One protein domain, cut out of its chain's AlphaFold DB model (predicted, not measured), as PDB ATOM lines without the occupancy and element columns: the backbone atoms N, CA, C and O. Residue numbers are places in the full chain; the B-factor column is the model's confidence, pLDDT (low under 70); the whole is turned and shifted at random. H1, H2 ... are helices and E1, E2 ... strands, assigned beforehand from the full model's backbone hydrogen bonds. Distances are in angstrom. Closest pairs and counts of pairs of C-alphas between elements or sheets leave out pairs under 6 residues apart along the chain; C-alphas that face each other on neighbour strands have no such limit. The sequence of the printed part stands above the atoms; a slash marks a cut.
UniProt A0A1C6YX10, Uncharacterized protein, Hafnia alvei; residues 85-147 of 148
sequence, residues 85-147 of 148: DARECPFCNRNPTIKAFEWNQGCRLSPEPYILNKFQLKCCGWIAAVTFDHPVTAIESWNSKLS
ATOM      1  N   ASP A  85      21.647  27.746   8.318       86.25
ATOM      2  CA  ASP A  85      22.361  27.223   9.480       86.25
ATOM      3  C   ASP A  85      21.626  26.017  10.083       86.25
ATOM      4  O   ASP A  85      20.458  26.082  10.493       86.25
ATOM      5  N   ALA A  86      22.322  24.883  10.144       84.88
ATOM      6  CA  ALA A  86      21.838  23.698  10.836       84.88
ATOM      7  C   ALA A  86      22.158  23.806  12.330       84.88
ATOM      8  O   ALA A  86      23.311  24.013  12.707       84.88
ATOM      9  N   ARG A  87      21.148  23.618  13.184       84.62
ATOM     10  CA  ARG A  87      21.345  23.563  14.636       84.62
ATOM     11  C   ARG A  87      22.253  22.397  15.009       84.62
ATOM     12  O   ARG A  87      22.160  21.310  14.428       84.62
ATOM     13  N   GLU A  88      23.095  22.630  16.011       85.69
ATOM     14  CA  GLU A  88      23.953  21.602  16.583       85.69
ATOM     15  C   GLU A  88      23.127  20.414  17.072       85.69
ATOM     16  O   GLU A  88      22.026  20.554  17.608       85.69
ATOM     17  N   CYS A  89      23.667  19.217  16.876       83.94
ATOM     18  CA  CYS A  89      23.024  18.027  17.390       83.94
ATOM     19  C   CYS A  89      23.137  17.966  18.914       83.94
ATOM     20  O   CYS A  89      24.262  17.963  19.411       83.94
ATOM     21  N   PRO A  90      22.025  17.791  19.651       81.69
ATOM     22  CA  PRO A  90      22.039  17.782  21.115       81.69
ATOM     23  C   PRO A  90      22.814  16.599  21.714       81.69
ATOM     24  O   PRO A  90      23.114  16.596  22.902       81.69
ATOM     25  N   PHE A  91      23.130  15.573  20.913       82.19
ATOM     26  CA  PHE A  91      23.839  14.381  21.380       82.19
ATOM     27  C   PHE A  91      25.362  14.493  21.280       82.19
ATOM     28  O   PHE A  91      26.064  13.962  22.135       82.19
ATOM     29  N   CYS A  92      25.890  15.128  20.228       84.38
ATOM     30  CA  CYS A  92      27.341  15.253  20.039       84.38
ATOM     31  C   CYS A  92      27.846  16.689  19.895       84.38
ATOM     32  O   CYS A  92      29.043  16.856  19.669       84.38
ATOM     33  N   ASN A  93      26.973  17.695  20.017       83.38
ATOM     34  CA  ASN A  93      27.279  19.128  19.913       83.38
ATOM     35  C   ASN A  93      28.128  19.464  18.678       83.38
ATOM     36  O   ASN A  93      29.105  20.202  18.736       83.38
ATOM     37  N   ARG A  94      27.798  18.825  17.553       84.62
ATOM     38  CA  ARG A  94      28.422  19.065  16.249       84.62
ATOM     39  C   ARG A  94      27.339  19.336  15.221       84.62
ATOM     40  O   ARG A  94      26.241  18.777  15.313       84.62
ATOM     41  N   ASN A  95      27.674  20.144  14.223       83.25
ATOM     42  CA  ASN A  95      26.785  20.418  13.102       83.25
ATOM     43  C   ASN A  95      26.624  19.148  12.254       83.25
ATOM     44  O   ASN A  95      27.618  18.467  11.960       83.25
ATOM     45  N   PRO A  96      25.389  18.802  11.856       84.75
ATOM     46  CA  PRO A  96      25.173  17.685  10.958       84.75
ATOM     47  C   PRO A  96      25.789  17.984   9.586       84.75
ATOM     48  O   PRO A  96      25.812  19.118   9.116       84.75
ATOM     49  N   THR A  97      26.261  16.936   8.921       85.12
ATOM     50  CA  THR A  97      26.790  17.012   7.551       85.12
ATOM     51  C   THR A  97      25.734  16.552   6.558       85.12
ATOM     52  O   THR A  97      24.945  15.655   6.863       85.12
ATOM     53  N   ILE A  98      25.710  17.137   5.360       87.44
ATOM     54  CA  ILE A  98      24.835  16.669   4.283       87.44
ATOM     55  C   ILE A  98      25.576  15.618   3.472       87.44
ATOM     56  O   ILE A  98      26.594  15.894   2.842       87.44
ATOM     57  N   LYS A  99      25.025  14.409   3.451       85.31
ATOM     58  CA  LYS A  99      25.376  13.390   2.473       85.31
ATOM     59  C   LYS A  99      24.440  13.533   1.283       85.31
ATOM     60  O   LYS A  99      23.223  13.542   1.452       85.31
ATOM     61  N   ALA A 100      25.003  13.604   0.089       85.69
ATOM     62  CA  ALA A 100      24.238  13.687  -1.142       85.69
ATOM     63  C   ALA A 100      24.598  12.537  -2.080       85.69
ATOM     64  O   ALA A 100      25.731  12.055  -2.082       85.69
ATOM     65  N   PHE A 101      23.619  12.078  -2.848       83.50
ATOM     66  CA  PHE A 101      23.789  11.033  -3.851       83.50
ATOM     67  C   PHE A 101      22.778  11.223  -4.982       83.50
ATOM     68  O   PHE A 101      21.778  11.930  -4.836       83.50
ATOM     69  N   GLU A 102      23.054  10.605  -6.125       83.25
ATOM     70  CA  GLU A 102      22.091  10.508  -7.215       83.25
ATOM     71  C   GLU A 102      21.271   9.222  -7.061       83.25
ATOM     72  O   GLU A 102      21.819   8.128  -6.905       83.25
ATOM     73  N   TRP A 103      19.952   9.359  -7.143       78.81
ATOM     74  CA  TRP A 103      19.012   8.254  -7.231       78.81
ATOM     75  C   TRP A 103      18.070   8.466  -8.417       78.81
ATOM     76  O   TRP A 103      17.145   9.279  -8.347       78.81
ATOM     77  N   ASN A 104      18.302   7.734  -9.507       73.12
ATOM     78  CA  ASN A 104      17.437   7.716 -10.684       73.12
ATOM     79  C   ASN A 104      17.336   6.278 -11.213       73.12
ATOM     80  O   ASN A 104      18.261   5.787 -11.853       73.12
ATOM     81  N   GLN A 105      16.243   5.581 -10.875       64.75
ATOM     82  CA  GLN A 105      16.022   4.147 -11.163       64.75
ATOM     83  C   GLN A 105      17.096   3.187 -10.599       64.75
ATOM     84  O   GLN A 105      17.157   2.019 -10.969       64.75
ATOM     85  N   GLY A 106      17.916   3.668  -9.666       67.38
ATOM     86  CA  GLY A 106      19.005   2.940  -9.024       67.38
ATOM     87  C   GLY A 106      20.018   3.911  -8.417       67.38
ATOM     88  O   GLY A 106      19.943   5.122  -8.641       67.38
ATOM     89  N   CYS A 107      20.960   3.380  -7.633       65.81
ATOM     90  CA  CYS A 107      22.100   4.143  -7.128       65.81
ATOM     91  C   CYS A 107      23.194   4.165  -8.197       65.81
ATOM     92  O   CYS A 107      23.696   3.105  -8.580       65.81
ATOM     93  N   ARG A 108      23.580   5.350  -8.676       64.94
ATOM     94  CA  ARG A 108      24.724   5.468  -9.584       64.94
ATOM     95  C   ARG A 108      26.015   5.450  -8.767       64.94
ATOM     96  O   ARG A 108      26.144   6.172  -7.781       64.94
ATOM     97  N   LEU A 109      26.975   4.621  -9.170       57.53
ATOM     98  CA  LEU A 109      28.322   4.641  -8.599       57.53
ATOM     99  C   LEU A 109      29.036   5.908  -9.097       57.53
ATOM    100  O   LEU A 109      29.208   6.070 -10.301       57.53
ATOM    101  N   SER A 110      29.421   6.794  -8.173       62.25
ATOM    102  CA  SER A 110      30.123   8.066  -8.440       62.25
ATOM    103  C   SER A 110      29.377   9.026  -9.383       62.25
ATOM    104  O   SER A 110      29.843   9.283 -10.495       62.25
ATOM    105  N   PRO A 111      28.212   9.559  -8.971       76.81
ATOM    106  CA  PRO A 111      27.469  10.514  -9.786       76.81
ATOM    107  C   PRO A 111      28.220  11.837  -9.952       76.81
ATOM    108  O   PRO A 111      29.002  12.236  -9.086       76.81
ATOM    109  N   GLU A 112      27.946  12.552 -11.043       85.31
ATOM    110  CA  GLU A 112      28.520  13.876 -11.250       85.31
ATOM    111  C   GLU A 112      28.039  14.851 -10.146       85.31
ATOM    112  O   GLU A 112      26.847  14.875  -9.814       85.31
ATOM    113  N   PRO A 113      28.910  15.707  -9.578       86.25
ATOM    114  CA  PRO A 113      28.545  16.501  -8.400       86.25
ATOM    115  C   PRO A 113      27.344  17.435  -8.597       86.25
ATOM    116  O   PRO A 113      26.572  17.683  -7.674       86.25
ATOM    117  N   TYR A 114      27.145  17.938  -9.815       83.88
ATOM    118  CA  TYR A 114      26.079  18.889 -10.127       83.88
ATOM    119  C   TYR A 114      24.702  18.245 -10.368       83.88
ATOM    120  O   TYR A 114      23.734  18.983 -10.570       83.88
ATOM    121  N   ILE A 115      24.584  16.909 -10.384       86.44
ATOM    122  CA  ILE A 115      23.300  16.194 -10.572       86.44
ATOM    123  C   ILE A 115      22.790  15.488  -9.311       86.44
ATOM    124  O   ILE A 115      21.767  14.806  -9.365       86.44
ATOM    125  N   LEU A 116      23.484  15.643  -8.183       86.38
ATOM    126  CA  LEU A 116      23.068  15.076  -6.903       86.38
ATOM    127  C   LEU A 116      21.641  15.536  -6.565       86.38
ATOM    128  O   LEU A 116      21.359  16.735  -6.541       86.38
ATOM    129  N   ASN A 117      20.738  14.578  -6.344       86.00
ATOM    130  CA  ASN A 117      19.298  14.837  -6.245       86.00
ATOM    131  C   ASN A 117      18.667  14.371  -4.929       86.00
ATOM    132  O   ASN A 117      17.560  14.797  -4.612       86.00
ATOM    133  N   LYS A 118      19.340  13.506  -4.165       88.94
ATOM    134  CA  LYS A 118      18.884  13.056  -2.852       88.94
ATOM    135  C   LYS A 118      19.866  13.491  -1.784       88.94
ATOM    136  O   LYS A 118      21.074  13.303  -1.917       88.94
ATOM    137  N   PHE A 119      19.318  14.031  -0.705       87.94
ATOM    138  CA  PHE A 119      20.067  14.606   0.403       87.94
ATOM    139  C   PHE A 119      19.646  13.940   1.714       87.94
ATOM    140  O   PHE A 119      18.459  13.760   1.986       87.94
ATOM    141  N   GLN A 120      20.625  13.569   2.529       86.69
ATOM    142  CA  GLN A 120      20.446  13.009   3.865       86.69
ATOM    143  C   GLN A 120      21.333  13.760   4.846       86.69
ATOM    144  O   GLN A 120      22.488  14.053   4.550       86.69
ATOM    145  N   LEU A 121      20.820  14.017   6.045       85.25
ATOM    146  CA  LEU A 121      21.645  14.531   7.133       85.25
ATOM    147  C   LEU A 121      22.332  13.379   7.861       85.25
ATOM    148  O   LEU A 121      21.709  12.368   8.182       85.25
ATOM    149  N   LYS A 122      23.621  13.544   8.137       83.75
ATOM    150  CA  LYS A 122      24.439  12.614   8.909       83.75
ATOM    151  C   LYS A 122      24.998  13.330  10.130       83.75
ATOM    152  O   LYS A 122      25.724  14.314   9.990       83.75
ATOM    153  N   CYS A 123      24.711  12.802  11.318       82.44
ATOM    154  CA  CYS A 123      25.199  13.350  12.578       82.44
ATOM    155  C   CYS A 123      25.532  12.262  13.607       82.44
ATOM    156  O   CYS A 123      24.773  11.316  13.772       82.44
ATOM    157  N   CYS A 124      26.658  12.395  14.317       70.75
ATOM    158  CA  CYS A 124      27.098  11.503  15.408       70.75
ATOM    159  C   CYS A 124      27.112   9.982  15.089       70.75
ATOM    160  O   CYS A 124      27.111   9.168  16.005       70.75
ATOM    161  N   GLY A 125      27.096   9.586  13.808       66.94
ATOM    162  CA  GLY A 125      26.977   8.185  13.363       66.94
ATOM    163  C   GLY A 125      25.577   7.777  12.889       66.94
ATOM    164  O   GLY A 125      25.442   6.775  12.193       66.94
ATOM    165  N   TRP A 126      24.557   8.588  13.162       63.19
ATOM    166  CA  TRP A 126      23.202   8.409  12.653       63.19
ATOM    167  C   TRP A 126      23.063   9.088  11.295       63.19
ATOM    168  O   TRP A 126      23.381  10.268  11.129       63.19
ATOM    169  N   ILE A 127      22.592   8.336  10.308       66.44
ATOM    170  CA  ILE A 127      22.153   8.879   9.026       66.44
ATOM    171  C   ILE A 127      20.636   8.977   9.112       66.44
ATOM    172  O   ILE A 127      19.975   7.998   9.461       66.44
ATOM    173  N   ALA A 128      20.086  10.153   8.823       64.88
ATOM    174  CA  ALA A 128      18.648  10.325   8.732       64.88
ATOM    175  C   ALA A 128      18.090   9.290   7.746       64.88
ATOM    176  O   ALA A 128      18.484   9.256   6.581       64.88
ATOM    177  N   ALA A 129      17.164   8.449   8.215       65.38
ATOM    178  CA  ALA A 129      16.490   7.471   7.361       65.38
ATOM    179  C   ALA A 129      15.710   8.153   6.222       65.38
ATOM    180  O   ALA A 129      15.475   7.564   5.171       65.38
ATOM    181  N   VAL A 130      15.335   9.416   6.432       79.56
ATOM    182  CA  VAL A 130      14.595  10.227   5.472       79.56
ATOM    183  C   VAL A 130      15.554  10.858   4.469       79.56
ATOM    184  O   VAL A 130      16.489  11.570   4.836       79.56
ATOM    185  N   THR A 131      15.289  10.604   3.193       84.19
ATOM    186  CA  THR A 131      15.910  11.289   2.059       84.19
ATOM    187  C   THR A 131      15.055  12.471   1.632       84.19
ATOM    188  O   THR A 131      13.838  12.330   1.516       84.19
ATOM    189  N   PHE A 132      15.691  13.591   1.320       87.00
ATOM    190  CA  PHE A 132      15.035  14.802   0.840       87.00
ATOM    191  C   PHE A 132      15.459  15.115  -0.594       87.00
ATOM    192  O   PHE A 132      16.570  14.771  -0.999       87.00
ATOM    193  N   ASP A 133      14.593  15.799  -1.339       87.19
ATOM    194  CA  ASP A 133      14.871  16.263  -2.709       87.19
ATOM    195  C   ASP A 133      15.643  17.590  -2.744       87.19
ATOM    196  O   ASP A 133      16.149  18.004  -3.785       87.19
ATOM    197  N   HIS A 134      15.739  18.268  -1.597       88.19
ATOM    198  CA  HIS A 134      16.424  19.545  -1.468       88.19
ATOM    199  C   HIS A 134      17.180  19.627  -0.131       88.19
ATOM    200  O   HIS A 134      16.610  19.278   0.910       88.19
ATOM    201  N   PRO A 135      18.439  20.108  -0.111       87.69
ATOM    202  CA  PRO A 135      19.245  20.143   1.109       87.69
ATOM    203  C   PRO A 135      18.710  21.139   2.149       87.69
ATOM    204  O   PRO A 135      18.778  20.868   3.344       87.69
ATOM    205  N   VAL A 136      18.109  22.250   1.709       88.88
ATOM    206  CA  VAL A 136      17.459  23.234   2.600       88.88
ATOM    207  C   VAL A 136      16.330  22.581   3.395       88.88
ATOM    208  O   VAL A 136      16.318  22.663   4.618       88.88
ATOM    209  N   THR A 137      15.445  21.837   2.725       87.88
ATOM    210  CA  THR A 137      14.332  21.132   3.375       87.88
ATOM    211  C   THR A 137      14.828  20.090   4.377       87.88
ATOM    212  O   THR A 137      14.209  19.895   5.423       87.88
ATOM    213  N   ALA A 138      15.965  19.441   4.100       87.25
ATOM    214  CA  ALA A 138      16.589  18.532   5.055       87.25
ATOM    215  C   ALA A 138      16.991  19.269   6.346       87.25
ATOM    216  O   ALA A 138      16.665  18.806   7.440       87.25
ATOM    217  N   ILE A 139      17.648  20.430   6.227       87.12
ATOM    218  CA  ILE A 139      18.074  21.249   7.374       87.12
ATOM    219  C   ILE A 139      16.873  21.820   8.137       87.12
ATOM    220  O   ILE A 139      16.835  21.758   9.363       87.12
ATOM    221  N   GLU A 140      15.855  22.327   7.445       89.44
ATOM    222  CA  GLU A 140      14.632  22.833   8.081       89.44
ATOM    223  C   GLU A 140      13.886  21.727   8.844       89.44
ATOM    224  O   GLU A 140      13.437  21.921   9.979       89.44
ATOM    225  N   SER A 141      13.809  20.524   8.265       86.50
ATOM    226  CA  SER A 141      13.229  19.358   8.936       86.50
ATOM    227  C   SER A 141      14.022  18.960  10.185       86.50
ATOM    228  O   SER A 141      13.441  18.558  11.191       86.50
ATOM    229  N   TRP A 142      15.345  19.101  10.158       86.19
ATOM    230  CA  TRP A 142      16.195  18.874  11.324       86.19
ATOM    231  C   TRP A 142      15.972  19.918  12.416       86.19
ATOM    232  O   TRP A 142      15.689  19.571  13.562       86.19
ATOM    233  N   ASN A 143      16.025  21.196  12.047       87.12
ATOM    234  CA  ASN A 143      15.854  22.307  12.975       87.12
ATOM    235  C   ASN A 143      14.474  22.282  13.648       87.12
ATOM    236  O   ASN A 143      14.371  22.572  14.841       87.12
ATOM    237  N   SER A 144      13.421  21.899  12.920       86.44
ATOM    238  CA  SER A 144      12.073  21.773  13.490       86.44
ATOM    239  C   SER A 144      11.973  20.640  14.514       86.44
ATOM    240  O   SER A 144      11.415  20.852  15.585       86.44
ATOM    241  N   LYS A 145      12.592  19.477  14.259       82.88
ATOM    242  CA  LYS A 145      12.616  18.346  15.210       82.88
ATOM    243  C   LYS A 145      13.376  18.636  16.502       82.88
ATOM    244  O   LYS A 145      13.069  18.033  17.521       82.88
ATOM    245  N   LEU A 146      14.359  19.535  16.459       78.81
ATOM    246  CA  LEU A 146      15.110  19.975  17.639       78.81
ATOM    247  C   LEU A 146      14.459  21.150  18.382       78.81
ATOM    248  O   LEU A 146      14.960  21.560  19.421       78.81
ATOM    249  N   SER A 147      13.402  21.742  17.824       69.56
ATOM    250  CA  SER A 147      12.662  22.844  18.457       69.56
ATOM    251  C   SER A 147      11.449  22.369  19.260       69.56
ATOM    252  O   SER A 147      10.740  23.217  19.799       69.56
TER     253      SER A 147
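What this domain is: This is residues 85 to 147 of the 148 residues of an uncharacterized protein of Hafnia alvei (UniProt A0A1C6YX10). With little regular structure, this is a small two-strand ribbon, the hairpin of E1 and E2, with helix H1 packed mainly on E2 and a wide loop, residues 102 to 117, at one end. The 63 printed residues, 22 of them in named elements, run E1, E2, H1, a mixed class with an antiparallel sheet. The whole is elongated, 34 by 20 by 18 A, and only just compact, close to loose, with a radius of gyration of the C-alphas of 12.4 A.

How they stand to each other: E1, residues 97 to 101, and E2, residues 118 to 123, are antiparallel neighbours at 150 degrees; N 99 and O 120 are 2.8 A apart, within hydrogen-bond range. The closest C-alphas of E2 and H1, residues 135 to 145, are those of Phe 119 and Pro 135, 5.6 A apart. In H1 every O i to N i+4 pair is within hydrogen-bond range.

Where its parts are: E1 begins at C-alpha 97 (26.790, 17.012, 7.551). E2 measures 16.7 A and H1 15.7 A, ending at C-alpha 145 (12.616, 18.346, 15.210).

The domain as a whole: The printed part has no cut. Both links are long. Residues 105 to 110, 125 to 129 and 147 are under pLDDT 70.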